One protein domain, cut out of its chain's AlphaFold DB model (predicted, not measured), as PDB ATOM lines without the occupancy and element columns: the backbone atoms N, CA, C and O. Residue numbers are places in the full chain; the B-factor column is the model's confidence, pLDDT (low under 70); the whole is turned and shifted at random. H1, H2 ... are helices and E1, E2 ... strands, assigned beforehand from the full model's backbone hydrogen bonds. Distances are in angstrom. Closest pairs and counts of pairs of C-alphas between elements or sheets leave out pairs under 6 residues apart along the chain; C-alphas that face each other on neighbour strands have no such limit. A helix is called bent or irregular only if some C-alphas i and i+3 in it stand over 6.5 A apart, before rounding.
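Overview. This is residues 38 to 79, 159 to 181 and 217 to 365 of the 528 residues of an uncharacterized protein of Actinobacteria bacterium 13_1_40CM_3_66_19 (UniProt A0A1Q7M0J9). What does the model look like? A five-stranded sheet forms a wall with H5 and H6 over one face; the second arm of the nearly straight H7 runs side by side with H6, and H1 and H2 pack on H7 away from the sheet. What is it made of? There are 214 printed residues, with seven named helices and five named strands in the order E1 H1 H2 H3 E2 E3 H4 E4 H5 H6 E5 H7; under half of the residues are in named elements, and the class is mixed. The sheet, E1 E5 E2 E3 E4, is mixed. The whole is compact, with a radius of gyration of the C-alphas of 18.1 A and spans of 55 by 42 by 35 A.

Along the chain. Where are the strands? E1 is residues 38 to 42, from C-alpha 38 at (265.817, 243.022, 189.321); E5 is 319 to 324, 16.8 A long, E2 169 to 172, E3 218 to 221 and E4 251 to 254. Where are the helices? H6 is residues 302 to 314, 17.7 A, H5 256 to 263, H4 227 to 231, H3 160 to 164, H2 62 to 71, 13.6 A, and H1 57 to 60. H7, residues 342 to 364, was assigned as one helix by its hydrogen bonds but is bent, with C-alphas 350 and 353 6.7 A apart. Its arms are H7a, 342 to 350, and H7b, 353 to 364, ending at C-alpha 364 (257.181, 255.737, 187.714).

Arrangement. How do the strands pair? E5 is parallel to E1, with N 41 and O 322 at 2.8 A, and to E2, with N 170 and O 319 at 2.8 A. E3 is antiparallel to E2, with N 171 and O 219 at 2.8 A, and to E4, with N 220 and O 253 at 2.8 A. What is on the sheet? H5 and H6 on one face make two layers, helices over a sheet; H6 runs along the strands at a height of 8.5 A, its closest C-alphas to E5 being Ala 302 and Ile 324, 5.5 A. H4, height 8.2 A, is on the same face, and H3 only grazes the sheet with residues 160 to 163. E4, H5 H6, E5 form a split strand-helix-strand unit, two strands running the same way with E2 E3 between them, and its crossover is right-handed. What does H7 touch? H7b touches H6 at a shallow tilt of 15 degrees, the same way, closest at the C-alphas of Ala 302 and Ile 354, 6.8 A, and with residues 354 to 355 alone it touches H2, closest at Asn 63 and Glu 355, C-alphas 5.7 A apart. H7a touches H1, closest at the C-alphas of Gln 60 and Leu 348, 6.6 A. How are the helix backbones? H2, H3, H6, H7a and H7b have every O i to N i+4 pair within hydrogen-bond range, H5 has 2 of 4, H4 has 0 of 1 but 2 of 2 O i to N i+3 pairs, and H1 is too short for such a pair.

Size, cuts and confidence. Where is it cut? Residues 80 to 158 and 182 to 216 are not printed, with C-alpha gaps of 24.0 A and 8.2 A. Which links are long? E1 to H1, H4 to E4, H5 to H6 and E5 to H7 are long. Where is confidence low? Residues 265 to 273 and 351 to 365 have pLDDT under 70.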
ATOM      1  N   ILE A  38     266.876 243.970 188.988       96.44
ATOM      2  CA  ILE A  38     265.817 243.022 189.321       96.44
ATOM      3  C   ILE A  38     266.121 241.734 188.565       96.44
ATOM      4  O   ILE A  38     266.084 241.727 187.335       96.44
ATOM      5  N   SER A  39     266.441 240.673 189.301       96.44
ATOM      6  CA  SER A  39     266.637 239.329 188.758       96.44
ATOM      7  C   SER A  39     265.459 238.453 189.164       96.44
ATOM      8  O   SER A  39     265.054 238.466 190.327       96.44
ATOM      9  N   ILE A  40     264.885 237.722 188.210       95.56
ATOM     10  CA  ILE A  40     263.726 236.853 188.429       95.56
ATOM     11  C   ILE A  40     264.049 235.503 187.793       95.56
ATOM     12  O   ILE A  40     264.031 235.377 186.569       95.56
ATOM     13  N   GLN A  41     264.346 234.507 188.622       94.62
ATOM     14  CA  GLN A  41     264.461 233.120 188.192       94.62
ATOM     15  C   GLN A  41     263.078 232.478 188.284       94.62
ATOM     16  O   GLN A  41     262.520 232.335 189.369       94.62
ATOM     17  N   PHE A  42     262.539 232.079 187.139       93.06
ATOM     18  CA  PHE A  42     261.440 231.125 187.085       93.06
ATOM     19  C   PHE A  42     262.054 229.728 187.139       93.06
ATOM     20  O   PHE A  42     263.038 229.487 186.428       93.06
ATOM     21  N   ASP A  43     261.526 228.828 187.966       92.19
ATOM     22  CA  ASP A  43     261.957 227.431 187.913       92.19
ATOM     23  C   ASP A  43     261.363 226.716 186.691       92.19
ATOM     24  O   ASP A  43     260.294 227.097 186.203       92.19
ATOM     25  N   ASN A  44     262.087 225.712 186.190       90.62
ATOM     26  CA  ASN A  44     261.651 224.735 185.180       90.62
ATOM     27  C   ASN A  44     260.891 225.308 183.951       90.62
ATOM     28  O   ASN A  44     260.032 224.653 183.374       90.62
ATOM     29  N   THR A  45     261.153 226.563 183.565       90.56
ATOM     30  CA  THR A  45     260.316 227.298 182.600       90.56
ATOM     31  C   THR A  45     260.887 227.235 181.185       90.56
ATOM     32  O   THR A  45     261.975 227.743 180.914       90.56
ATOM     33  N   HIS A  46     260.126 226.657 180.259       90.81
ATOM     34  CA  HIS A  46     260.565 226.351 178.902       90.81
ATOM     35  C   HIS A  46     260.221 227.451 177.884       90.81
ATOM     36  O   HIS A  46     259.060 227.804 177.647       90.81
ATOM     37  N   LEU A  47     261.256 227.955 177.201       91.44
ATOM     38  CA  LEU A  47     261.130 228.831 176.028       91.44
ATOM     39  C   LEU A  47     260.507 228.091 174.830       91.44
ATOM     40  O   LEU A  47     259.664 228.642 174.117       91.44
ATOM     41  N   PHE A  48     260.920 226.841 174.615       91.38
ATOM     42  CA  PHE A  48     260.541 226.006 173.474       91.38
ATOM     43  C   PHE A  48     259.433 224.997 173.808       91.38
ATOM     44  O   PHE A  48     259.097 224.767 174.963       91.38
ATOM     45  N   ARG A  49     258.833 224.398 172.771       93.69
ATOM     46  CA  ARG A  49     257.758 223.405 172.911       93.69
ATOM     47  C   ARG A  49     258.318 221.997 173.110       93.69
ATOM     48  O   ARG A  49     258.836 221.418 172.157       93.69
ATOM     49  N   ASP A  50     258.074 221.391 174.268       90.25
ATOM     50  CA  ASP A  50     258.369 219.967 174.519       90.25
ATOM     51  C   ASP A  50     257.583 219.015 173.603       90.25
ATOM     52  O   ASP A  50     257.992 217.888 173.318       90.25
ATOM     53  N   ARG A  51     256.407 219.459 173.142       91.88
ATOM     54  CA  ARG A  51     255.525 218.726 172.230       91.88
ATOM     55  C   ARG A  51     254.994 219.695 171.183       91.88
ATOM     56  O   ARG A  51     254.350 220.667 171.537       91.88
ATOM     57  N   ALA A  52     255.184 219.408 169.894       92.81
ATOM     58  CA  ALA A  52     254.879 220.346 168.801       92.81
ATOM     59  C   ALA A  52     253.448 220.946 168.811       92.81
ATOM     60  O   ALA A  52     253.256 222.089 168.389       92.81
ATOM     61  N   ASN A  53     252.469 220.183 169.315       93.12
ATOM     62  CA  ASN A  53     251.050 220.557 169.399       93.12
ATOM     63  C   ASN A  53     250.657 221.252 170.723       93.12
ATOM     64  O   ASN A  53     249.486 221.567 170.911       93.12
ATOM     65  N   VAL A  54     251.605 221.460 171.638       92.38
ATOM     66  CA  VAL A  54     251.430 222.168 172.913       92.38
ATOM     67  C   VAL A  54     252.276 223.437 172.848       92.38
ATOM     68  O   VAL A  54     253.423 223.385 172.414       92.38
ATOM     69  N   ALA A  55     251.713 224.579 173.229       93.06
ATOM     70  CA  ALA A  55     252.456 225.837 173.303       93.06
ATOM     71  C   ALA A  55     253.499 225.783 174.436       93.06
ATOM     72  O   ALA A  55     253.233 225.165 175.465       93.06
ATOM     73  N   SER A  56     254.658 226.426 174.278       93.62
ATOM     74  CA  SER A  56     255.651 226.504 175.360       93.62
ATOM     75  C   SER A  56     255.128 227.309 176.548       93.62
ATOM     76  O   SER A  56     254.139 228.041 176.427       93.62
ATOM     77  N   ASP A  57     255.798 227.214 177.696       92.75
ATOM     78  CA  ASP A  57     255.407 227.957 178.899       92.75
ATOM     79  C   ASP A  57     255.339 229.459 178.611       92.75
ATOM     80  O   ASP A  57     254.397 230.154 178.998       92.75
ATOM     81  N   LEU A  58     256.317 229.958 177.848       91.31
ATOM     82  CA  LEU A  58     256.393 231.363 177.484       91.31
ATOM     83  C   LEU A  58     255.358 231.771 176.416       91.31
ATOM     84  O   LEU A  58     254.817 232.874 176.497       91.31
ATOM     85  N   GLU A  59     255.002 230.893 175.470       92.19
ATOM     86  CA  GLU A  59     253.858 231.121 174.566       92.19
ATOM     87  C   GLU A  59     252.517 231.167 175.328       92.19
ATOM     88  O   GLU A  59     251.613 231.920 174.955       92.19
ATOM     89  N   GLN A  60     252.382 230.401 176.416       91.56
ATOM     90  CA  GLN A  60     251.209 230.412 177.303       91.56
ATOM     91  C   GLN A  60     251.181 231.610 178.271       91.56
ATOM     92  O   GLN A  60     250.110 231.976 178.777       91.56
ATOM     93  N   MET A  61     252.323 232.280 178.457       91.06
ATOM     94  CA  MET A  61     252.492 233.548 179.174       91.06
ATOM     95  C   MET A  61     252.685 234.743 178.205       91.06
ATOM     96  O   MET A  61     253.670 235.479 178.326       91.06
ATOM     97  N   PRO A  62     251.753 235.028 177.265       89.00
ATOM     98  CA  PRO A  62     251.980 235.991 176.183       89.00
ATOM     99  C   PRO A  62     252.250 237.418 176.681       89.00
ATOM    100  O   PRO A  62     252.983 238.162 176.042       89.00
ATOM    101  N   ASN A  63     251.719 237.803 177.846       86.25
ATOM    102  CA  ASN A  63     252.000 239.103 178.465       86.25
ATOM    103  C   ASN A  63     253.489 239.256 178.848       86.25
ATOM    104  O   ASN A  63     254.043 240.348 178.744       86.25
ATOM    105  N   LEU A  64     254.139 238.171 179.287       86.94
ATOM    106  CA  LEU A  64     255.566 238.145 179.621       86.94
ATOM    107  C   LEU A  64     256.421 238.078 178.348       86.94
ATOM    108  O   LEU A  64     257.374 238.844 178.221       86.94
ATOM    109  N   LEU A  65     256.037 237.230 177.387       90.00
ATOM    110  CA  LEU A  65     256.685 237.141 176.074       90.00
ATOM    111  C   LEU A  65     256.710 238.506 175.371       90.00
ATOM    112  O   LEU A  65     257.789 239.025 175.091       90.00
ATOM    113  N   ASN A  66     255.539 239.128 175.195       90.00
ATOM    114  CA  ASN A  66     255.398 240.449 174.579       90.00
ATOM    115  C   ASN A  66     256.172 241.524 175.356       90.00
ATOM    116  O   ASN A  66     256.791 242.403 174.762       90.00
ATOM    117  N   PHE A  67     256.187 241.465 176.697       86.88
ATOM    118  CA  PHE A  67     256.995 242.396 177.482       86.88
ATOM    119  C   PHE A  67     258.485 242.284 177.130       86.88
ATOM    120  O   PHE A  67     259.127 243.316 176.917       86.88
ATOM    121  N   MET A  68     259.028 241.069 177.034       89.00
ATOM    122  CA  MET A  68     260.444 240.852 176.725       89.00
ATOM    123  C   MET A  68     260.795 241.192 175.271       89.00
ATOM    124  O   MET A  68     261.829 241.820 175.046       89.00
ATOM    125  N   THR A  69     259.940 240.857 174.297       90.81
ATOM    126  CA  THR A  69     260.180 241.178 172.876       90.81
ATOM    127  C   THR A  69     260.064 242.670 172.576       90.81
ATOM    128  O   THR A  69     260.877 243.204 171.825       90.81
ATOM    129  N   ASP A  70     259.097 243.365 173.180       93.81
ATOM    130  CA  ASP A  70     258.823 244.775 172.870       93.81
ATOM    131  C   ASP A  70     259.736 245.745 173.641       93.81
ATOM    132  O   ASP A  70     259.830 246.926 173.294       93.81
ATOM    133  N   ASN A  71     260.363 245.293 174.738       89.12
ATOM    134  CA  ASN A  71     261.035 246.179 175.700       89.12
ATOM    135  C   ASN A  71     262.435 245.722 176.143       89.12
ATOM    136  O   ASN A  71     263.053 246.425 176.945       89.12
ATOM    137  N   GLY A  72     262.932 244.588 175.647       89.19
ATOM    138  CA  GLY A  72     264.218 244.015 176.041       89.19
ATOM    139  C   GLY A  72     264.872 243.211 174.919       89.19
ATOM    140  O   GLY A  72     264.877 243.614 173.757       89.19
ATOM    141  N   THR A  73     265.480 242.084 175.275       89.62
ATOM    142  CA  THR A  73     266.056 241.122 174.330       89.62
ATOM    143  C   THR A  73     265.786 239.728 174.868       89.62
ATOM    144  O   THR A  73     266.155 239.430 176.001       89.62
ATOM    145  N   LEU A  74     265.139 238.891 174.060       90.44
ATOM    146  CA  LEU A  74     264.997 237.463 174.319       90.44
ATOM    147  C   LEU A  74     266.136 236.735 173.594       90.44
ATOM    148  O   LEU A  74     266.418 237.048 172.438       90.44
ATOM    149  N   SER A  75     266.797 235.803 174.279       89.50
ATOM    150  CA  SER A  75     267.876 234.976 173.731       89.50
ATOM    151  C   SER A  75     267.477 233.513 173.834       89.50
ATOM    152  O   SER A  75     267.091 233.063 174.907       89.50
ATOM    153  N   ASP A  76     267.592 232.791 172.726       89.19
ATOM    154  CA  ASP A  76     267.393 231.344 172.615       89.19
ATOM    155  C   ASP A  76     268.712 230.554 172.667       89.19
ATOM    156  O   ASP A  76     268.714 229.347 172.895       89.19
ATOM    157  N   ASN A  77     269.848 231.241 172.508       89.44
ATOM    158  CA  ASN A  77     271.179 230.715 172.796       89.44
ATOM    159  C   ASN A  77     271.404 230.669 174.322       89.44
ATOM    160  O   ASN A  77     272.165 231.465 174.880       89.44
ATOM    161  N   GLU A  78     270.710 229.752 174.985       83.12
ATOM    162  CA  GLU A  78     270.903 229.371 176.384       83.12
ATOM    163  C   GLU A  78     271.164 227.863 176.493       83.12
ATOM    164  O   GLU A  78     270.886 227.098 175.565       83.12
ATOM    165  N   HIS A  79     271.756 227.445 177.610       84.88
ATOM    166  CA  HIS A  79     271.807 226.039 177.991       84.88
ATOM    167  C   HIS A  79     271.764 225.906 179.514       84.88
ATOM    168  O   HIS A  79     272.529 226.556 180.231       84.88
ATOM    169  N   TRP A 159     275.507 238.951 196.539       97.94
ATOM    170  CA  TRP A 159     275.086 240.244 197.079       97.94
ATOM    171  C   TRP A 159     276.258 241.192 197.371       97.94
ATOM    172  O   TRP A 159     276.090 242.412 197.359       97.94
ATOM    173  N   VAL A 160     277.460 240.655 197.588       97.69
ATOM    174  CA  VAL A 160     278.616 241.398 198.110       97.69
ATOM    175  C   VAL A 160     279.083 242.552 197.210       97.69
ATOM    176  O   VAL A 160     279.408 243.613 197.751       97.69
ATOM    177  N   PRO A 161     279.112 242.437 195.864       95.00
ATOM    178  CA  PRO A 161     279.439 243.573 195.001       95.00
ATOM    179  C   PRO A 161     278.473 244.751 195.176       95.00
ATOM    180  O   PRO A 161     278.888 245.901 195.053       95.00
ATOM    181  N   TYR A 162     277.205 244.475 195.497       96.44
ATOM    182  CA  TYR A 162     276.173 245.487 195.701       96.44
ATOM    183  C   TYR A 162     276.248 246.108 197.097       96.44
ATOM    184  O   TYR A 162     276.286 247.335 197.210       96.44
ATOM    185  N   THR A 163     276.358 245.296 198.154       96.81
ATOM    186  CA  THR A 163     276.437 245.825 199.524       96.81
ATOM    187  C   THR A 163     277.717 246.637 199.732       96.81
ATOM    188  O   THR A 163     277.661 247.728 200.306       96.81
ATOM    189  N   ARG A 164     278.855 246.209 199.159       94.81
ATOM    190  CA  ARG A 164     280.098 247.010 199.096       94.81
ATOM    191  C   ARG A 164     279.948 248.313 198.297       94.81
ATOM    192  O   ARG A 164     280.620 249.286 198.624       94.81
ATOM    193  N   ALA A 165     279.075 248.355 197.288       93.06
ATOM    194  CA  ALA A 165     278.765 249.554 196.500       93.06
ATOM    195  C   ALA A 165     277.715 250.481 197.155       93.06
ATOM    196  O   ALA A 165     277.264 251.440 196.527       93.06
ATOM    197  N   GLY A 166     277.329 250.214 198.410       93.56
ATOM    198  CA  GLY A 166     276.369 251.035 199.149       93.56
ATOM    199  C   GLY A 166     274.905 250.772 198.785       93.56
ATOM    200  O   GLY A 166     274.084 251.659 198.989       93.56
ATOM    201  N   CYS A 167     274.591 249.595 198.233       96.06
ATOM    202  CA  CYS A 167     273.252 249.187 197.803       96.06
ATOM    203  C   CYS A 167     272.725 248.015 198.646       96.06
ATOM    204  O   CYS A 167     273.393 246.985 198.735       96.06
ATOM    205  N   ASP A 168     271.515 248.126 199.198       98.00
ATOM    206  CA  ASP A 168     270.833 246.976 199.810       98.00
ATOM    207  C   ASP A 168     270.436 245.929 198.748       98.00
ATOM    208  O   ASP A 168     270.015 246.272 197.636       98.00
ATOM    209  N   TYR A 169     270.546 244.648 199.112       98.56
ATOM    210  CA  TYR A 169     270.203 243.486 198.290       98.56
ATOM    211  C   TYR A 169     269.076 242.689 198.952       98.56
ATOM    212  O   TYR A 169     269.274 242.045 199.979       98.56
ATOM    213  N   GLY A 170     267.884 242.729 198.365       98.56
ATOM    214  CA  GLY A 170     266.732 241.930 198.765       98.56
ATOM    215  C   GLY A 170     266.725 240.564 198.080       98.56
ATOM    216  O   GLY A 170     266.932 240.462 196.870       98.56
ATOM    217  N   ALA A 171     266.446 239.518 198.850       98.50
ATOM    218  CA  ALA A 171     266.337 238.147 198.382       98.50
ATOM    219  C   ALA A 171     264.945 237.585 198.691       98.50
ATOM    220  O   ALA A 171     264.485 237.590 199.836       98.50
ATOM    221  N   VAL A 172     264.281 237.083 197.654       98.44
ATOM    222  CA  VAL A 172     262.931 236.523 197.712       98.44
ATOM    223  C   VAL A 172     263.010 235.073 197.254       98.44
ATOM    224  O   VAL A 172     263.020 234.777 196.059       98.44
ATOM    225  N   SER A 173     263.160 234.176 198.226       97.38
ATOM    226  CA  SER A 173     263.169 232.709 198.083       97.38
ATOM    227  C   SER A 173     264.191 232.164 197.086       97.38
ATOM    228  O   SER A 173     264.040 231.080 196.537       97.38
ATOM    229  N   THR A 174     265.237 232.949 196.837       97.44
ATOM    230  CA  THR A 174     266.317 232.629 195.909       97.44
ATOM    231  C   THR A 174     267.357 231.789 196.645       97.44
ATOM    232  O   THR A 174     267.818 232.205 197.706       97.44
ATOM    233  N   ALA A 175     267.715 230.631 196.084       96.19
ATOM    234  CA  ALA A 175     268.490 229.608 196.787       96.19
ATOM    235  C   ALA A 175     269.783 230.140 197.432       96.19
ATOM    236  O   ALA A 175     270.572 230.859 196.809       96.19
ATOM    237  N   ASN A 176     269.994 229.740 198.682       97.38
ATOM    238  CA  ASN A 176     271.156 229.955 199.544       97.38
ATOM    239  C   ASN A 176     271.454 231.423 199.918       97.38
ATOM    240  O   ASN A 176     272.273 231.666 200.806       97.38
ATOM    241  N   VAL A 177     270.786 232.405 199.299       97.94
ATOM    242  CA  VAL A 177     270.830 233.843 199.657       97.94
ATOM    243  C   VAL A 177     269.672 234.250 200.591       97.94
ATOM    244  O   VAL A 177     269.386 235.428 200.781       97.94
ATOM    245  N   VAL A 178     268.982 233.264 201.157       98.50
ATOM    246  CA  VAL A 178     267.971 233.377 202.217       98.50
ATOM    247  C   VAL A 178     268.253 232.292 203.255       98.50
ATOM    248  O   VAL A 178     269.026 231.373 202.986       98.50
ATOM    249  N   LEU A 179     267.627 232.364 204.432       98.06
ATOM    250  CA  LEU A 179     267.580 231.183 205.300       98.06
ATOM    251  C   LEU A 179     266.680 230.136 204.639       98.06
ATOM    252  O   LEU A 179     265.654 230.483 204.052       98.06
ATOM    253  N   GLU A 180     267.077 228.874 204.724       95.94
ATOM    254  CA  GLU A 180     266.513 227.744 203.976       95.94
ATOM    255  C   GLU A 180     265.754 226.780 204.897       95.94
ATOM    256  O   GLU A 180     264.930 225.986 204.441       95.94
ATOM    257  N   ASN A 181     265.993 226.839 206.214       95.06
ATOM    258  CA  ASN A 181     265.313 225.975 207.174       95.06
ATOM    259  C   ASN A 181     265.196 226.587 208.588       95.06
ATOM    260  O   ASN A 181     266.074 227.325 209.024       95.06
ATOM    261  N   GLY A 217     263.174 231.833 203.808       98.12
ATOM    262  CA  GLY A 217     262.725 232.149 202.452       98.12
ATOM    263  C   GLY A 217     262.710 233.623 202.041       98.12
ATOM    264  O   GLY A 217     262.475 233.892 200.867       98.12
ATOM    265  N   ILE A 218     262.971 234.576 202.939       98.69
ATOM    266  CA  ILE A 218     263.041 236.019 202.645       98.69
ATOM    267  C   ILE A 218     264.244 236.621 203.386       98.69
ATOM    268  O   ILE A 218     264.439 236.331 204.567       98.69
ATOM    269  N   ALA A 219     265.032 237.480 202.734       98.69
ATOM    270  CA  ALA A 219     266.122 238.215 203.382       98.69
ATOM    271  C   ALA A 219     266.381 239.592 202.743       98.69
ATOM    272  O   ALA A 219     265.979 239.857 201.609       98.69
ATOM    273  N   ILE A 220     267.090 240.464 203.462       98.81
ATOM    274  CA  ILE A 220     267.783 241.632 202.907       98.81
ATOM    275  C   ILE A 220     269.207 241.641 203.464       98.81
ATOM    276  O   ILE A 220     269.386 241.744 204.675       98.81
ATOM    277  N   HIS A 221     270.207 241.590 202.587       98.69
ATOM    278  CA  HIS A 221     271.607 241.852 202.914       98.69
ATOM    279  C   HIS A 221     271.868 243.348 202.730       98.69
ATOM    280  O   HIS A 221     271.686 243.890 201.636       98.69
ATOM    281  N   CYS A 222     272.248 244.036 203.802       98.00
ATOM    282  CA  CYS A 222     272.293 245.492 203.818       98.00
ATOM    283  C   CYS A 222     273.647 246.064 203.381       98.00
ATOM    284  O   CYS A 222     274.707 245.465 203.564       98.00
ATOM    285  N   ALA A 223     273.591 247.268 202.823       96.38
ATOM    286  CA  ALA A 223     274.702 248.070 202.345       96.38
ATOM    287  C   ALA A 223     275.796 248.302 203.400       96.38
ATOM    288  O   ALA A 223     275.552 248.316 204.611       96.38
ATOM    289  N   ALA A 224     277.007 248.608 202.932       92.38
ATOM    290  CA  ALA A 224     278.058 249.181 203.763       92.38
ATOM    291  C   ALA A 224     277.540 250.458 204.457       92.38
ATOM    292  O   ALA A 224     277.031 251.370 203.806       92.38
ATOM    293  N   GLY A 225     277.649 250.513 205.788       88.12
ATOM    294  CA  GLY A 225     276.996 251.543 206.609       88.12
ATOM    295  C   GLY A 225     275.595 251.166 207.116       88.12
ATOM    296  O   GLY A 225     274.945 251.992 207.749       88.12
ATOM    297  N   GLY A 226     275.132 249.937 206.871       89.31
ATOM    298  CA  GLY A 226     273.962 249.315 207.502       89.31
ATOM    299  C   GLY A 226     272.631 249.478 206.761       89.31
ATOM    300  O   GLY A 226     271.686 248.770 207.093       89.31
ATOM    301  N   GLY A 227     272.542 250.359 205.756       92.69
ATOM    302  CA  GLY A 227     271.376 250.474 204.867       92.69
ATOM    303  C   GLY A 227     270.022 250.513 205.590       92.69
ATOM    304  O   GLY A 227     269.871 251.210 206.599       92.69
ATOM    305  N   ILE A 228     269.050 249.743 205.089       94.19
ATOM    306  CA  ILE A 228     267.727 249.558 205.710       94.19
ATOM    307  C   ILE A 228     267.772 248.782 207.041       94.19
ATOM    308  O   ILE A 228     266.901 248.981 207.883       94.19
ATOM    309  N   CYS A 229     268.806 247.972 207.307       96.06
ATOM    310  CA  CYS A 229     268.953 247.253 208.583       96.06
ATOM    311  C   CYS A 229     269.077 248.209 209.785       96.06
ATOM    312  O   CYS A 229     268.701 247.840 210.895       96.06
ATOM    313  N   ASN A 230     269.556 249.444 209.579       94.00
ATOM    314  CA  ASN A 230     269.734 250.447 210.637       94.00
ATOM    315  C   ASN A 230     268.439 250.845 211.374       94.00
ATOM    316  O   ASN A 230     268.521 251.399 212.470       94.00
ATOM    317  N   SER A 231     267.255 250.600 210.802       88.31
ATOM    318  CA  SER A 231     265.969 250.866 211.466       88.31
ATOM    319  C   SER A 231     265.477 249.707 212.346       88.31
ATOM    320  O   SER A 231     264.441 249.842 212.997       88.31
ATOM    321  N   SER A 232     266.200 248.581 212.395       92.25
ATOM    322  CA  SER A 232     265.756 247.341 213.037       92.25
ATOM    323  C   SER A 232     266.685 246.875 214.158       92.25
ATOM    324  O   SER A 232     267.857 246.573 213.949       92.25
ATOM    325  N   THR A 233     266.119 246.673 215.350       93.75
ATOM    326  CA  THR A 233     266.777 245.981 216.476       93.75
ATOM    327  C   THR A 233     266.978 244.477 216.233       93.75
ATOM    328  O   THR A 233     267.636 243.797 217.024       93.75
ATOM    329  N   HIS A 234     266.420 243.942 215.143       95.25
ATOM    330  CA  HIS A 234     266.528 242.538 214.744       95.25
ATOM    331  C   HIS A 234     267.481 242.305 213.565       95.25
ATOM    332  O   HIS A 234     267.584 241.181 213.081       95.25
ATOM    333  N   ALA A 235     268.237 243.328 213.151       97.31
ATOM    334  CA  ALA A 235     269.408 243.138 212.302       97.31
ATOM    335  C   ALA A 235     270.388 242.128 212.936       97.31
ATOM    336  O   ALA A 235     270.591 242.110 214.158       97.31
ATOM    337  N   ARG A 236     270.979 241.261 212.110       97.62
ATOM    338  CA  ARG A 236     271.993 240.276 212.520       97.62
ATOM    339  C   ARG A 236     273.255 240.442 211.668       97.62
ATOM    340  O   ARG A 236     273.138 240.866 210.520       97.62
ATOM    341  N   PRO A 237     274.456 240.108 212.178       96.94
ATOM    342  CA  PRO A 237     275.679 240.129 211.380       96.94
ATOM    343  C   PRO A 237     275.573 239.264 210.119       96.94
ATOM    344  O   PRO A 237     275.467 238.041 210.202       96.94
ATOM    345  N   ASP A 238     275.652 239.902 208.953       97.25
ATOM    346  CA  ASP A 238     275.782 239.209 207.672       97.25
ATOM    347  C   ASP A 238     277.256 238.819 207.511       97.25
ATOM    348  O   ASP A 238     278.121 239.680 207.334       97.25
ATOM    349  N   THR A 239     277.566 237.534 207.702       94.00
ATOM    350  CA  THR A 239     278.945 237.051 207.853       94.00
ATOM    351  C   THR A 239     279.352 236.126 206.716       94.00
ATOM    352  O   THR A 239     278.724 235.098 206.467       94.00
ATOM    353  N   LEU A 240     280.464 236.472 206.064       96.62
ATOM    354  CA  LEU A 240     281.112 235.665 205.033       96.62
ATOM    355  C   LEU A 240     282.610 235.549 205.368       96.62
ATOM    356  O   LEU A 240     283.394 236.410 204.961       96.62
ATOM    357  N   PRO A 241     283.028 234.530 206.144       93.38
ATOM    358  CA  PRO A 241     284.406 234.423 206.637       93.38
ATOM    359  C   PRO A 241     285.471 234.330 205.534       93.38
ATOM    360  O   PRO A 241     286.555 234.889 205.686       93.38
ATOM    361  N   ASP A 242     285.136 233.668 204.423       94.38
ATOM    362  CA  ASP A 242     286.045 233.386 203.302       94.38
ATOM    363  C   ASP A 242     285.961 234.419 202.157       94.38
ATOM    364  O   ASP A 242     286.689 234.307 201.169       94.38
ATOM    365  N   GLU A 243     285.069 235.413 202.247       96.06
ATOM    366  CA  GLU A 243     284.794 236.349 201.147       96.06
ATOM    367  C   GLU A 243     286.052 237.167 200.772       96.06
ATOM    368  O   GLU A 243     286.609 237.868 201.628       96.06
ATOM    369  N   PRO A 244     286.515 237.130 199.504       93.88
ATOM    370  CA  PRO A 244     287.737 237.806 199.077       93.88
ATOM    371  C   PRO A 244     287.769 239.296 199.434       93.88
ATOM    372  O   PRO A 244     286.869 240.059 199.094       93.88
ATOM    373  N   GLY A 245     288.829 239.728 200.124       93.81
ATOM    374  CA  GLY A 245     288.966 241.100 200.634       93.81
ATOM    375  C   GLY A 245     288.263 241.368 201.974       93.81
ATOM    376  O   GLY A 245     288.418 242.458 202.520       93.81
ATOM    377  N   GLY A 246     287.554 240.382 202.529       94.56
ATOM    378  CA  GLY A 246     286.881 240.450 203.824       94.56
ATOM    379  C   GLY A 246     285.481 241.063 203.765       94.56
ATOM    380  O   GLY A 246     285.182 241.936 202.944       94.56
ATOM    381  N   TYR A 247     284.613 240.602 204.664       96.88
ATOM    382  CA  TYR A 247     283.218 241.027 204.756       96.88
ATOM    383  C   TYR A 247     282.789 241.097 206.227       96.88
ATOM    384  O   TYR A 247     282.240 240.158 206.798       96.88
ATOM    385  N   SER A 248     283.133 242.214 206.871       93.06
ATOM    386  CA  SER A 248     282.862 242.491 208.284       93.06
ATOM    387  C   SER A 248     282.042 243.772 208.445       93.06
ATOM    388  O   SER A 248     282.103 244.672 207.610       93.06
ATOM    389  N   ASN A 249     281.279 243.856 209.539       92.31
ATOM    390  CA  ASN A 249     280.372 244.968 209.868       92.31
ATOM    391  C   ASN A 249     279.184 245.169 208.902       92.31
ATOM    392  O   ASN A 249     278.475 246.169 209.006       92.31
ATOM    393  N   PHE A 250     278.927 244.212 208.007       97.62
ATOM    394  CA  PHE A 250     277.669 244.120 207.267       97.62
ATOM    395  C   PHE A 250     276.568 243.526 208.156       97.62
ATOM    396  O   PHE A 250     276.845 242.883 209.174       97.62
ATOM    397  N   GLN A 251     275.311 243.778 207.801       98.12
ATOM    398  CA  GLN A 251     274.126 243.318 208.528       98.12
ATOM    399  C   GLN A 251     273.110 242.736 207.547       98.12
ATOM    400  O   GLN A 251     273.078 243.136 206.384       98.12
ATOM    401  N   GLY A 252     272.262 241.836 208.032       98.19
ATOM    402  CA  GLY A 252     271.117 241.316 207.304       98.19
ATOM    403  C   GLY A 252     269.839 241.338 208.140       98.19
ATOM    404  O   GLY A 252     269.876 241.250 209.371       98.19
ATOM    405  N   LEU A 253     268.705 241.448 207.450       98.44
ATOM    406  CA  LEU A 253     267.382 241.105 207.961       98.44
ATOM    407  C   LEU A 253     267.000 239.751 207.373       98.44
ATOM    408  O   LEU A 253     267.037 239.578 206.157       98.44
ATOM    409  N   PHE A 254     266.622 238.810 208.228       98.50
ATOM    410  CA  PHE A 254     266.296 237.442 207.835       98.50
ATOM    411  C   PHE A 254     264.874 237.111 208.274       98.50
ATOM    412  O   PHE A 254     264.497 237.384 209.416       98.50
ATOM    413  N   GLY A 255     264.097 236.537 207.359       98.00
ATOM    414  CA  GLY A 255     262.705 236.187 207.585       98.00
ATOM    415  C   GLY A 255     261.713 237.314 207.344       98.00
ATOM    416  O   GLY A 255     261.986 238.496 207.579       98.00
ATOM    417  N   ALA A 256     260.499 236.936 206.951       96.56
ATOM    418  CA  ALA A 256     259.383 237.863 206.813       96.56
ATOM    419  C   ALA A 256     259.056 238.594 208.134       96.56
ATOM    420  O   ALA A 256     258.661 239.759 208.104       96.56
ATOM    421  N   LYS A 257     259.317 237.981 209.302       95.00
ATOM    422  CA  LYS A 257     259.141 238.597 210.632       95.00
ATOM    423  C   LYS A 257     259.910 239.910 210.800       95.00
ATOM    424  O   LYS A 257     259.422 240.801 211.495       95.00
ATOM    425  N   TYR A 258     261.072 240.044 210.154       95.81
ATOM    426  CA  TYR A 258     261.942 241.221 210.263       95.81
ATOM    427  C   TYR A 258     262.120 241.994 208.957       95.81
ATOM    428  O   TYR A 258     262.423 243.185 209.005       95.81
ATOM    429  N   VAL A 259     261.867 241.372 207.803       97.06
ATOM    430  CA  VAL A 259     261.820 242.067 206.510       97.06
ATOM    431  C   VAL A 259     260.495 242.815 206.320       97.06
ATOM    432  O   VAL A 259     260.523 243.977 205.916       97.06
ATOM    433  N   ASN A 260     259.339 242.230 206.665       94.88
ATOM    434  CA  ASN A 260     258.038 242.874 206.433       94.88
ATOM    435  C   ASN A 260     257.889 244.236 207.141       94.88
ATOM    436  O   ASN A 260     257.414 245.162 206.485       94.88
ATOM    437  N   PRO A 261     258.323 244.429 208.407       92.00
ATOM    438  CA  PRO A 261     258.265 245.740 209.059       92.00
ATOM    439  C   PRO A 261     259.199 246.792 208.445       92.00
ATOM    440  O   PRO A 261     258.989 247.983 208.660       92.00
ATOM    441  N   ALA A 262     260.226 246.372 207.698       93.12
ATOM    442  CA  ALA A 262     261.138 247.275 207.006       93.12
ATOM    443  C   ALA A 262     260.594 247.720 205.636       93.12
ATOM    444  O   ALA A 262     260.823 248.863 205.243       93.12
ATOM    445  N   ILE A 263     259.865 246.844 204.922       92.81
ATOM    446  CA  ILE A 263     259.425 247.100 203.534       92.81
ATOM    447  C   ILE A 263     257.921 247.344 203.346       92.81
ATOM    448  O   ILE A 263     257.529 247.920 202.335       92.81
ATOM    449  N   SER A 264     257.064 246.914 204.278       85.94
ATOM    450  CA  SER A 264     255.621 247.164 204.199       85.94
ATOM    451  C   SER A 264     255.246 248.392 205.021       85.94
ATOM    452  O   SER A 264     255.280 248.385 206.250       85.94
ATOM    453  N   HIS A 265     254.857 249.458 204.323       69.75
ATOM    454  CA  HIS A 265     254.328 250.681 204.932       69.75
ATOM    455  C   HIS A 265     252.815 250.601 205.222       69.75
ATOM    456  O   HIS A 265     252.255 251.522 205.813       69.75
ATOM    457  N   ASP A 266     252.151 249.515 204.810       63.28
ATOM    458  CA  ASP A 266     250.714 249.302 204.983       63.28
ATOM    459  C   ASP A 266     250.430 248.408 206.197       63.28
ATOM    460  O   ASP A 266     250.636 247.192 206.171       63.28
ATOM    461  N   THR A 267     249.854 248.993 207.248       56.12
ATOM    462  CA  THR A 267     249.347 248.249 208.409       56.12
ATOM    463  C   THR A 267     248.013 247.568 208.087       56.12
ATOM    464  O   THR A 267     246.965 247.926 208.635       56.12
ATOM    465  N   LEU A 268     248.029 246.566 207.201       53.97
ATOM    466  CA  LEU A 268     247.007 245.519 207.263       53.97
ATOM    467  C   LEU A 268     247.143 244.812 208.622       53.97
ATOM    468  O   LEU A 268     248.264 244.458 208.992       53.97
ATOM    469  N   PRO A 269     246.048 244.592 209.369       52.44
ATOM    470  CA  PRO A 269     246.123 243.912 210.652       52.44
ATOM    471  C   PRO A 269     246.398 242.419 210.441       52.44
ATOM    472  O   PRO A 269     245.481 241.632 210.202       52.44
ATOM    473  N   ALA A 270     247.664 242.022 210.573       57.53
ATOM    474  CA  ALA A 270     247.993 240.660 210.971       57.53
ATOM    475  C   ALA A 270     247.299 240.325 212.309       57.53
ATOM    476  O   ALA A 270     247.111 241.231 213.130       57.53
ATOM    477  N   PRO A 271     246.979 239.048 212.595       56.72
ATOM    478  CA  PRO A 271     246.430 238.643 213.895       56.72
ATOM    479  C   PRO A 271     247.315 239.008 215.102       56.72
ATOM    480  O   PRO A 271     246.815 239.115 216.218       56.72
ATOM    481  N   ASP A 272     248.614 239.220 214.873       64.81
ATOM    482  CA  ASP A 272     249.623 239.636 215.856       64.81
ATOM    483  C   ASP A 272     250.033 241.125 215.749       64.81
ATOM    484  O   ASP A 272     250.884 241.594 216.503       64.81
ATOM    485  N   GLY A 273     249.430 241.882 214.825       69.25
ATOM    486  CA  GLY A 273     249.706 243.303 214.598       69.25
ATOM    487  C   GLY A 273     250.959 243.632 213.770       69.25
ATOM    488  O   GLY A 273     251.237 244.817 213.576       69.25
ATOM    489  N   ARG A 274     251.712 242.647 213.258       77.25
ATOM    490  CA  ARG A 274     252.857 242.903 212.364       77.25
ATOM    491  C   ARG A 274     252.415 243.449 210.991       77.25
ATOM    492  O   ARG A 274     251.380 243.026 210.475       77.25
ATOM    493  N   PRO A 275     253.201 244.336 210.347       86.62
ATOM    494  CA  PRO A 275     253.001 244.698 208.944       86.62
ATOM    495  C   PRO A 275     253.079 243.476 208.022       86.62
ATOM    496  O   PRO A 275     253.911 242.588 208.214       86.62
ATOM    497  N   VAL A 276     252.234 243.455 206.992       89.50
ATOM    498  CA  VAL A 276     252.125 242.337 206.043       89.50
ATOM    499  C   VAL A 276     252.486 242.814 204.644       89.50
ATOM    500  O   VAL A 276     252.026 243.870 204.208       89.50
ATOM    501  N   VAL A 277     253.297 242.035 203.930       93.19
ATOM    502  CA  VAL A 277     253.593 242.273 202.513       93.19
ATOM    503  C   VAL A 277     252.411 241.802 201.667       93.19
ATOM    504  O   VAL A 277     251.880 240.707 201.868       93.19
ATOM    505  N   LYS A 278     251.981 242.642 200.725       91.69
ATOM    506  CA  LYS A 278     250.888 242.339 199.791       91.69
ATOM    507  C   LYS A 278     251.408 241.648 198.530       91.69
ATOM    508  O   LYS A 278     252.503 241.952 198.063       91.69
ATOM    509  N   ASP A 279     250.603 240.764 197.953       91.94
ATOM    510  CA  ASP A 279     250.833 240.202 196.621       91.94
ATOM    511  C   ASP A 279     250.472 241.212 195.507       91.94
ATOM    512  O   ASP A 279     249.917 242.283 195.767       91.94
ATOM    513  N   THR A 280     250.756 240.891 194.240       89.31
ATOM    514  CA  THR A 280     250.448 241.794 193.107       89.31
ATOM    515  C   THR A 280     248.953 242.002 192.826       89.31
ATOM    516  O   THR A 280     248.615 242.827 191.972       89.31
ATOM    517  N   ALA A 281     248.057 241.299 193.527       87.62
ATOM    518  CA  ALA A 281     246.613 241.534 193.524       87.62
ATOM    519  C   ALA A 281     246.137 242.356 194.745       87.62
ATOM    520  O   ALA A 281     244.959 242.707 194.822       87.62
ATOM    521  N   GLY A 282     247.038 242.698 195.673       87.56
ATOM    522  CA  GLY A 282     246.759 243.470 196.884       87.56
ATOM    523  C   GLY A 282     246.324 242.635 198.094       87.56
ATOM    524  O   GLY A 282     245.995 243.217 199.130       87.56
ATOM    525  N   ALA A 283     246.321 241.303 197.989       88.94
ATOM    526  CA  ALA A 283     245.996 240.408 199.096       88.94
ATOM    527  C   ALA A 283     247.204 240.238 200.041       88.94
ATOM    528  O   ALA A 283     248.342 240.276 199.569       88.94
ATOM    529  N   PRO A 284     247.006 240.041 201.359       91.31
ATOM    530  CA  PRO A 284     248.102 239.718 202.271       91.31
ATOM    531  C   PRO A 284     248.755 238.382 201.887       91.31
ATOM    532  O   PRO A 284     248.055 237.422 201.562       91.31
ATOM    533  N   ILE A 285     250.084 238.306 201.953       93.25
ATOM    534  CA  ILE A 285     250.812 237.044 201.791       93.25
ATOM    535  C   ILE A 285     250.835 236.311 203.139       93.25
ATOM    536  O   ILE A 285     251.338 236.838 204.134       93.25
ATOM    537  N   THR A 286     250.301 235.091 203.159       93.62
ATOM    538  CA  THR A 286     250.264 234.208 204.331       93.62
ATOM    539  C   THR A 286     250.667 232.787 203.960       93.62
ATOM    540  O   THR A 286     250.521 232.379 202.809       93.62
ATOM    541  N   ASP A 287     251.096 232.013 204.952       93.69
ATOM    542  CA  ASP A 287     251.219 230.561 204.836       93.69
ATOM    543  C   ASP A 287     249.841 229.860 204.705       93.69
ATOM    544  O   ASP A 287     248.792 230.511 204.833       93.69
ATOM    545  N   PRO A 288     249.804 228.533 204.459       90.25
ATOM    546  CA  PRO A 288     248.555 227.769 204.363       90.25
ATOM    547  C   PRO A 288     247.715 227.699 205.651       90.25
ATOM    548  O   PRO A 288     246.572 227.246 205.595       90.25
ATOM    549  N   ALA A 289     248.249 228.120 206.803       91.69
ATOM    550  CA  ALA A 289     247.517 228.239 208.065       91.69
ATOM    551  C   ALA A 289     246.984 229.668 208.312       91.69
ATOM    552  O   ALA A 289     246.221 229.880 209.255       91.69
ATOM    553  N   GLY A 290     247.339 230.633 207.456       90.50
ATOM    554  CA  GLY A 290     246.931 232.034 207.551       90.50
ATOM    555  C   GLY A 290     247.891 232.930 208.339       90.50
ATOM    556  O   GLY A 290     247.561 234.097 208.563       90.50
ATOM    557  N   ASN A 291     249.072 232.445 208.740       91.44
ATOM    558  CA  ASN A 291     250.077 233.288 209.394       91.44
ATOM    559  C   ASN A 291     250.758 234.185 208.339       91.44
ATOM    560  O   ASN A 291     251.223 233.665 207.321       91.44
ATOM    561  N   PRO A 292     250.838 235.515 208.527       92.00
ATOM    562  CA  PRO A 292     251.488 236.395 207.558       92.00
ATOM    563  C   PRO A 292     253.005 236.201 207.498       92.00
ATOM    564  O   PRO A 292     253.677 236.302 208.520       92.00
ATOM    565  N   GLY A 293     253.559 235.989 206.300       94.19
ATOM    566  CA  GLY A 293     255.002 235.801 206.138       94.19
ATOM    567  C   GLY A 293     255.422 235.123 204.835       94.19
ATOM    568  O   GLY A 293     254.935 235.467 203.756       94.19
ATOM    569  N   PHE A 294     256.371 234.192 204.927       97.38
ATOM    570  CA  PHE A 294     256.828 233.344 203.828       97.38
ATOM    571  C   PHE A 294     255.895 232.128 203.664       97.38
ATOM    572  O   PHE A 294     255.765 231.344 204.600       97.38
ATOM    573  N   PRO A 295     255.250 231.911 202.502       96.06
ATOM    574  CA  PRO A 295     254.262 230.842 202.357       96.06
ATOM    575  C   PRO A 295     254.860 229.442 202.111       96.06
ATOM    576  O   PRO A 295     254.104 228.482 201.974       96.06
ATOM    577  N   GLY A 296     256.192 229.319 202.043       95.06
ATOM    578  CA  GLY A 296     256.904 228.120 201.592       95.06
ATOM    579  C   GLY A 296     257.340 228.219 200.125       95.06
ATOM    580  O   GLY A 296     256.710 228.915 199.330       95.06
ATOM    581  N   PHE A 297     258.428 227.530 199.761       92.94
ATOM    582  CA  PHE A 297     259.051 227.622 198.428       92.94
ATOM    583  C   PHE A 297     258.098 227.213 197.293       92.94
ATOM    584  O   PHE A 297     258.065 227.861 196.249       92.94
ATOM    585  N   ASP A 298     257.253 226.216 197.540       89.69
ATOM    586  CA  ASP A 298     256.245 225.688 196.608       89.69
ATOM    587  C   ASP A 298     255.061 226.654 196.378       89.69
ATOM    588  O   ASP A 298     254.272 226.490 195.451       89.69
ATOM    589  N   ALA A 299     254.933 227.690 197.218       90.88
ATOM    590  CA  ALA A 299     253.867 228.691 197.168       90.88
ATOM    591  C   ALA A 299     254.350 230.082 196.705       90.88
ATOM    592  O   ALA A 299     253.581 231.051 196.716       90.88
ATOM    593  N   MET A 300     255.601 230.195 196.249       93.25
ATOM    594  CA  MET A 300     256.191 231.403 195.656       93.25
ATOM    595  C   MET A 300     255.751 231.610 194.198       93.25
ATOM    596  O   MET A 300     256.550 231.852 193.293       93.25
ATOM    597  N   PHE A 301     254.439 231.556 193.968       90.00
ATOM    598  CA  PHE A 301     253.823 231.947 192.704       90.00
ATOM    599  C   PHE A 301     254.194 233.389 192.353       90.00
ATOM    600  O   PHE A 301     254.325 234.233 193.242       90.00
ATOM    601  N   ALA A 302     254.238 233.732 191.065       89.88
ATOM    602  CA  ALA A 302     254.702 235.048 190.615       89.88
ATOM    603  C   ALA A 302     254.053 236.260 191.320       89.88
ATOM    604  O   ALA A 302     254.718 237.272 191.535       89.88
ATOM    605  N   LYS A 303     252.775 236.162 191.723       90.00
ATOM    606  CA  LYS A 303     252.075 237.224 192.472       90.00
ATOM    607  C   LYS A 303     252.682 237.503 193.853       90.00
ATOM    608  O   LYS A 303     252.665 238.642 194.309       90.00
ATOM    609  N   VAL A 304     253.211 236.466 194.500       94.00
ATOM    610  CA  VAL A 304     253.843 236.494 195.823       94.00
ATOM    611  C   VAL A 304     255.235 237.101 195.697       94.00
ATOM    612  O   VAL A 304     255.514 238.141 196.296       94.00
ATOM    613  N   SER A 305     256.083 236.509 194.850       96.12
ATOM    614  CA  SER A 305     257.479 236.925 194.690       96.12
ATOM    615  C   SER A 305     257.593 238.368 194.201       96.12
ATOM    616  O   SER A 305     258.379 239.150 194.734       96.12
ATOM    617  N   LEU A 306     256.756 238.763 193.235       94.88
ATOM    618  CA  LEU A 306     256.740 240.134 192.725       94.88
ATOM    619  C   LEU A 306     256.052 241.130 193.669       94.88
ATOM    620  O   LEU A 306     256.325 242.325 193.568       94.88
ATOM    621  N   GLY A 307     255.228 240.659 194.611       94.50
ATOM    622  CA  GLY A 307     254.735 241.464 195.729       94.50
ATOM    623  C   GLY A 307     255.885 241.910 196.633       94.50
ATOM    624  O   GLY A 307     256.100 243.112 196.809       94.50
ATOM    625  N   TYR A 308     256.692 240.952 197.109       97.19
ATOM    626  CA  TYR A 308     257.915 241.230 197.874       97.19
ATOM    627  C   TYR A 308     258.898 242.118 197.100       97.19
ATOM    628  O   TYR A 308     259.324 243.139 197.635       97.19
ATOM    629  N   VAL A 309     259.211 241.798 195.835       97.38
ATOM    630  CA  VAL A 309     260.103 242.626 194.992       97.38
ATOM    631  C   VAL A 309     259.598 244.064 194.872       97.38
ATOM    632  O   VAL A 309     260.386 244.996 195.010       97.38
ATOM    633  N   ALA A 310     258.296 244.267 194.638       94.38
ATOM    634  CA  ALA A 310     257.732 245.607 194.519       94.38
ATOM    635  C   ALA A 310     257.892 246.411 195.819       94.38
ATOM    636  O   ALA A 310     258.393 247.530 195.762       94.38
ATOM    637  N   GLN A 311     257.549 245.829 196.973       95.19
ATOM    638  CA  GLN A 311     257.657 246.507 198.271       95.19
ATOM    639  C   GLN A 311     259.117 246.724 198.706       95.19
ATOM    640  O   GLN A 311     259.437 247.796 199.208       95.19
ATOM    641  N   MET A 312     260.036 245.790 198.426       96.50
ATOM    642  CA  MET A 312     261.482 246.000 198.615       96.50
ATOM    643  C   MET A 312     261.985 247.215 197.816       96.50
ATOM    644  O   MET A 312     262.614 248.113 198.377       96.50
ATOM    645  N   GLN A 313     261.663 247.283 196.521       94.69
ATOM    646  CA  GLN A 313     262.077 248.385 195.646       94.69
ATOM    647  C   GLN A 313     261.411 249.722 196.019       94.69
ATOM    648  O   GLN A 313     262.043 250.775 195.921       94.69
ATOM    649  N   GLU A 314     260.155 249.704 196.479       92.88
ATOM    650  CA  GLU A 314     259.444 250.889 196.983       92.88
ATOM    651  C   GLU A 314     260.019 251.404 198.313       92.88
ATOM    652  O   GLU A 314     260.134 252.618 198.484       92.88
ATOM    653  N   ALA A 315     260.456 250.505 199.201       93.06
ATOM    654  CA  ALA A 315     261.128 250.824 200.463       93.06
ATOM    655  C   ALA A 315     262.609 251.235 200.302       93.06
ATOM    656  O   ALA A 315     263.270 251.577 201.282       93.06
ATOM    657  N   GLY A 316     263.135 251.235 199.072       92.50
ATOM    658  CA  GLY A 316     264.486 251.710 198.766       92.50
ATOM    659  C   GLY A 316     265.578 250.640 198.773       92.50
ATOM    660  O   GLY A 316     266.743 251.004 198.900       92.50
ATOM    661  N   VAL A 317     265.230 249.359 198.599       96.38
ATOM    662  CA  VAL A 317     266.171 248.256 198.335       96.38
ATOM    663  C   VAL A 317     266.344 248.108 196.811       96.38
ATOM    664  O   VAL A 317     265.472 247.535 196.157       96.38
ATOM    665  N   PRO A 318     267.419 248.648 196.199       95.69
ATOM    666  CA  PRO A 318     267.518 248.790 194.742       95.69
ATOM    667  C   PRO A 318     267.859 247.486 194.013       95.69
ATOM    668  O   PRO A 318     267.594 247.359 192.813       95.69
ATOM    669  N   ILE A 319     268.456 246.512 194.698       98.06
ATOM    670  CA  ILE A 319     268.806 245.214 194.119       98.06
ATOM    671  C   ILE A 319     267.851 244.173 194.685       98.06
ATOM    672  O   ILE A 319     267.766 244.026 195.898       98.06
ATOM    673  N   THR A 320     267.133 243.447 193.833       98.38
ATOM    674  CA  THR A 320     266.196 242.405 194.277       98.38
ATOM    675  C   THR A 320     266.293 241.172 193.399       98.38
ATOM    676  O   THR A 320     266.081 241.257 192.187       98.38
ATOM    677  N   PHE A 321     266.580 240.031 194.016       98.44
ATOM    678  CA  PHE A 321     266.633 238.725 193.368       98.44
ATOM    679  C   PHE A 321     265.455 237.883 193.864       98.44
ATOM    680  O   PHE A 321     265.198 237.829 195.069       98.44
ATOM    681  N   ALA A 322     264.713 237.279 192.937       97.94
ATOM    682  CA  ALA A 322     263.487 236.552 193.236       97.94
ATOM    683  C   ALA A 322     263.393 235.211 192.507       97.94
ATOM    684  O   ALA A 322     263.718 235.107 191.325       97.94
ATOM    685  N   TYR A 323     262.870 234.218 193.217       97.06
ATOM    686  CA  TYR A 323     262.460 232.918 192.703       97.06
ATOM    687  C   TYR A 323     260.946 232.899 192.444       97.06
ATOM    688  O   TYR A 323     260.174 233.521 193.181       97.06
ATOM    689  N   ILE A 324     260.519 232.182 191.408       94.75
ATOM    690  CA  ILE A 324     259.120 231.845 191.132       94.75
ATOM    691  C   ILE A 324     259.026 230.324 191.004       94.75
ATOM    692  O   ILE A 324     259.770 229.738 190.215       94.75
ATOM    693  N   SER A 325     258.123 229.716 191.780       92.31
ATOM    694  CA  SER A 325     257.943 228.261 191.887       92.31
ATOM    695  C   SER A 325     257.693 227.578 190.543       92.31
ATOM    696  O   SER A 325     257.078 228.166 189.648       92.31
ATOM    697  N   ASP A 326     258.110 226.313 190.445       90.25
ATOM    698  CA  ASP A 326     257.839 225.458 189.290       90.25
ATOM    699  C   ASP A 326     256.327 225.404 188.981       90.25
ATOM    700  O   ASP A 326     255.501 225.109 189.851       90.25
ATOM    701  N   ALA A 327     255.981 225.718 187.729       86.88
ATOM    702  CA  ALA A 327     254.620 225.711 187.202       86.88
ATOM    703  C   ALA A 327     254.182 224.340 186.641       86.88
ATOM    704  O   ALA A 327     252.984 224.145 186.400       86.88
ATOM    705  N   HIS A 328     255.115 223.405 186.439       88.94
ATOM    706  CA  HIS A 328     254.861 222.012 186.054       88.94
ATOM    707  C   HIS A 328     254.504 221.152 187.267       88.94
ATOM    708  O   HIS A 328     253.639 220.281 187.152       88.94
ATOM    709  N   ASP A 329     255.086 221.407 188.442       84.81
ATOM    710  CA  ASP A 329     254.678 220.714 189.669       84.81
ATOM    711  C   ASP A 329     253.300 221.190 190.159       84.81
ATOM    712  O   ASP A 329     253.025 222.378 190.335       84.81
ATOM    713  N   ASN A 330     252.401 220.233 190.393       81.69
ATOM    714  CA  ASN A 330     251.117 220.463 191.039       81.69
ATOM    715  C   ASN A 330     251.269 220.255 192.549       81.69
ATOM    716  O   ASN A 330     251.085 219.153 193.079       81.69
ATOM    717  N   HIS A 331     251.520 221.364 193.240       73.00
ATOM    718  CA  HIS A 331     251.730 221.467 194.691       73.00
ATOM    719  C   HIS A 331     250.509 221.082 195.555       73.00
ATOM    720  O   HIS A 331     250.597 221.055 196.777       73.00
ATOM    721  N   THR A 332     249.358 220.762 194.943       75.38
ATOM    722  CA  THR A 332     248.159 220.225 195.626       75.38
ATOM    723  C   THR A 332     247.995 218.712 195.429       75.38
ATOM    724  O   THR A 332     247.451 218.032 196.298       75.38
ATOM    725  N   LEU A 333     248.448 218.172 194.292       79.94
ATOM    726  CA  LEU A 333     248.386 216.740 193.965       79.94
ATOM    727  C   LEU A 333     249.713 215.998 194.204       79.94
ATOM    728  O   LEU A 333     249.742 214.777 194.053       79.94
ATOM    729  N   PHE A 334     250.780 216.712 194.580       81.75
ATOM    730  CA  PHE A 334     252.126 216.187 194.850       81.75
ATOM    731  C   PHE A 334     252.687 215.363 193.678       81.75
ATOM    732  O   PHE A 334     253.135 214.225 193.838       81.75
ATOM    733  N   ARG A 335     252.612 215.946 192.476       87.50
ATOM    734  CA  ARG A 335     253.051 215.345 191.209       87.50
ATOM    735  C   ARG A 335     253.550 216.420 190.243       87.50
ATOM    736  O   ARG A 335     252.981 217.510 190.223       87.50
ATOM    737  N   ALA A 336     254.428 216.034 189.325       88.31
ATOM    738  CA  ALA A 336     254.623 216.779 188.089       88.31
ATOM    739  C   ALA A 336     253.403 216.631 187.155       88.31
ATOM    740  O   ALA A 336     252.733 215.586 187.118       88.31
ATOM    741  N   SER A 337     253.139 217.672 186.374       89.31
ATOM    742  CA  SER A 337     252.149 217.715 185.295       89.31
ATOM    743  C   SER A 337     252.871 217.809 183.956       89.31
ATOM    744  O   SER A 337     253.834 218.554 183.810       89.31
ATOM    745  N   GLY A 338     252.442 217.022 182.971       87.00
ATOM    746  CA  GLY A 338     253.049 217.023 181.646       87.00
ATOM    747  C   GLY A 338     252.619 218.214 180.777       87.00
ATOM    748  O   GLY A 338     251.560 218.809 181.006       87.00
ATOM    749  N   PRO A 339     253.374 218.512 179.698       87.31
ATOM    750  CA  PRO A 339     253.063 219.611 178.789       87.31
ATOM    751  C   PRO A 339     251.630 219.537 178.246       87.31
ATOM    752  O   PRO A 339     251.273 218.613 177.501       87.31
ATOM    753  N   GLY A 340     250.837 220.551 178.602       84.25
ATOM    754  CA  GLY A 340     249.452 220.754 178.169       84.25
ATOM    755  C   GLY A 340     248.377 220.263 179.144       84.25
ATOM    756  O   GLY A 340     247.196 220.346 178.812       84.25
ATOM    757  N   GLU A 341     248.744 219.761 180.327       89.38
ATOM    758  CA  GLU A 341     247.774 219.396 181.369       89.38
ATOM    759  C   GLU A 341     247.095 220.632 181.986       89.38
ATOM    760  O   GLU A 341     247.694 221.694 182.145       89.38
ATOM    761  N   SER A 342     245.798 220.524 182.293       87.06
ATOM    762  CA  SER A 342     244.945 221.692 182.560       87.06
ATOM    763  C   SER A 342     245.245 222.431 183.867       87.06
ATOM    764  O   SER A 342     244.869 223.593 183.999       87.06
ATOM    765  N   ASP A 343     245.888 221.769 184.828       84.25
ATOM    766  CA  ASP A 343     246.397 222.379 186.056       84.25
ATOM    767  C   ASP A 343     247.645 223.221 185.767       84.25
ATOM    768  O   ASP A 343     247.610 224.426 186.000       84.25
ATOM    769  N   TYR A 344     248.681 222.644 185.155       85.69
ATOM    770  CA  TYR A 344     249.877 223.363 184.682       85.69
ATOM    771  C   TYR A 344     249.520 224.581 183.798       85.69
ATOM    772  O   TYR A 344     249.960 225.705 184.060       85.69
ATOM    773  N   VAL A 345     248.605 224.408 182.832       85.75
ATOM    774  CA  VAL A 345     248.085 225.498 181.979       85.75
ATOM    775  C   VAL A 345     247.406 226.599 182.814       85.75
ATOM    776  O   VAL A 345     247.446 227.774 182.442       85.75
ATOM    777  N   ALA A 346     246.773 226.263 183.943       83.00
ATOM    778  CA  ALA A 346     246.177 227.243 184.849       83.00
ATOM    779  C   ALA A 346     247.228 227.957 185.723       83.00
ATOM    780  O   ALA A 346     247.104 229.167 185.928       83.00
ATOM    781  N   GLN A 347     248.284 227.262 186.171       84.06
ATOM    782  CA  GLN A 347     249.394 227.874 186.921       84.06
ATOM    783  C   GLN A 347     250.102 228.940 186.065       84.06
ATOM    784  O   GLN A 347     250.214 230.097 186.481       84.06
ATOM    785  N   LEU A 348     250.428 228.617 184.806       85.25
ATOM    786  CA  LEU A 348     250.978 229.579 183.837       85.25
ATOM    787  C   LEU A 348     250.031 230.754 183.535       85.25
ATOM    788  O   LEU A 348     250.476 231.884 183.326       85.25
ATOM    789  N   GLN A 349     248.711 230.550 183.561       78.75
ATOM    790  CA  GLN A 349     247.763 231.664 183.430       78.75
ATOM    791  C   GLN A 349     247.747 232.589 184.656       78.75
ATOM    792  O   GLN A 349     247.489 233.786 184.496       78.75
ATOM    793  N   GLY A 350     248.105 232.098 185.847       70.25
ATOM    794  CA  GLY A 350     248.361 232.930 187.026       70.25
ATOM    795  C   GLY A 350     249.506 233.932 186.813       70.25
ATOM    796  O   GLY A 350     249.430 235.079 187.263       70.25
ATOM    797  N   HIS A 351     250.520 233.560 186.027       68.50
ATOM    798  CA  HIS A 351     251.672 234.410 185.697       68.50
ATOM    799  C   HIS A 351     251.336 235.591 184.759       68.50
ATOM    800  O   HIS A 351     252.167 236.473 184.534       68.50
ATOM    801  N   ARG A 352     250.089 235.724 184.283       59.97
ATOM    802  CA  ARG A 352     249.641 236.895 183.498       59.97
ATOM    803  C   ARG A 352     249.725 238.230 184.253       59.97
ATOM    804  O   ARG A 352     249.754 239.273 183.600       59.97
ATOM    805  N   GLN A 353     249.796 238.215 185.590       58.16
ATOM    806  CA  GLN A 353     249.956 239.423 186.418       58.16
ATOM    807  C   GLN A 353     251.353 240.071 186.313       58.16
ATOM    808  O   GLN A 353     251.497 241.259 186.604       58.16
ATOM    809  N   ILE A 354     252.375 239.333 185.863       62.78
ATOM    810  CA  ILE A 354     253.785 239.768 185.863       62.78
ATOM    811  C   ILE A 354     254.001 241.049 185.044       62.78
ATOM    812  O   ILE A 354     254.662 241.985 185.493       62.78
ATOM    813  N   GLU A 355     253.377 241.134 183.868       58.38
ATOM    814  CA  GLU A 355     253.456 242.311 182.993       58.38
ATOM    815  C   GLU A 355     252.937 243.584 183.688       58.38
ATOM    816  O   GLU A 355     253.471 244.671 183.459       58.38
ATOM    817  N   HIS A 356     251.944 243.471 184.578       59.03
ATOM    818  CA  HIS A 356     251.426 244.612 185.332       59.03
ATOM    819  C   HIS A 356     252.468 245.144 186.327       59.03
ATOM    820  O   HIS A 356     252.743 246.345 186.329       59.03
ATOM    821  N   ALA A 357     253.114 244.260 187.096       60.06
ATOM    822  CA  ALA A 357     254.179 244.629 188.033       60.06
ATOM    823  C   ALA A 357     255.374 245.291 187.314       60.06
ATOM    824  O   ALA A 357     255.807 246.386 187.688       60.06
ATOM    825  N   LEU A 358     255.844 244.689 186.216       61.25
ATOM    826  CA  LEU A 358     256.955 245.216 185.412       61.25
ATOM    827  C   LEU A 358     256.610 246.569 184.752       61.25
ATOM    828  O   LEU A 358     257.438 247.486 184.713       61.25
ATOM    829  N   ARG A 359     255.368 246.749 184.275       60.59
ATOM    830  CA  ARG A 359     254.893 248.030 183.718       60.59
ATOM    831  C   ARG A 359     254.716 249.120 184.776       60.59
ATOM    832  O   ARG A 359     254.982 250.283 184.463       60.59
ATOM    833  N   LEU A 360     254.298 248.786 185.999       55.34
ATOM    834  CA  LEU A 360     254.171 249.745 187.105       55.34
ATOM    835  C   LEU A 360     255.525 250.368 187.460       55.34
ATOM    836  O   LEU A 360     255.631 251.596 187.503       55.34
ATOM    837  N   HIS A 361     256.564 249.540 187.606       54.22
ATOM    838  CA  HIS A 361     257.938 249.998 187.837       54.22
ATOM    839  C   HIS A 361     258.390 250.996 186.759       54.22
ATOM    840  O   HIS A 361     258.793 252.124 187.061       54.22
ATOM    841  N   ARG A 362     258.234 250.639 185.477       53.69
ATOM    842  CA  ARG A 362     258.660 251.506 184.368       53.69
ATOM    843  C   ARG A 362     257.853 252.805 184.260       53.69
ATOM    844  O   ARG A 362     258.418 253.811 183.845       53.69
ATOM    845  N   ARG A 363     256.566 252.822 184.637       44.09
ATOM    846  CA  ARG A 363     255.712 254.028 184.569       44.09
ATOM    847  C   ARG A 363     256.041 255.097 185.615       44.09
ATOM    848  O   ARG A 363     255.707 256.257 185.385       44.09
ATOM    849  N   ARG A 364     256.694 254.746 186.731       48.75
ATOM    850  CA  ARG A 364     257.181 255.737 187.714       48.75
ATOM    851  C   ARG A 364     258.508 256.385 187.292       48.75
ATOM    852  O   ARG A 364     258.800 257.507 187.700       48.75
ATOM    853  N   GLY A 365     259.268 255.741 186.406       38.22
ATOM    854  CA  GLY A 365     260.338 256.392 185.652       38.22
ATOM    855  C   GLY A 365     259.766 257.316 184.570       38.22
ATOM    856  O   GLY A 365     258.951 256.895 183.752       38.22
TER     857      GLY A 365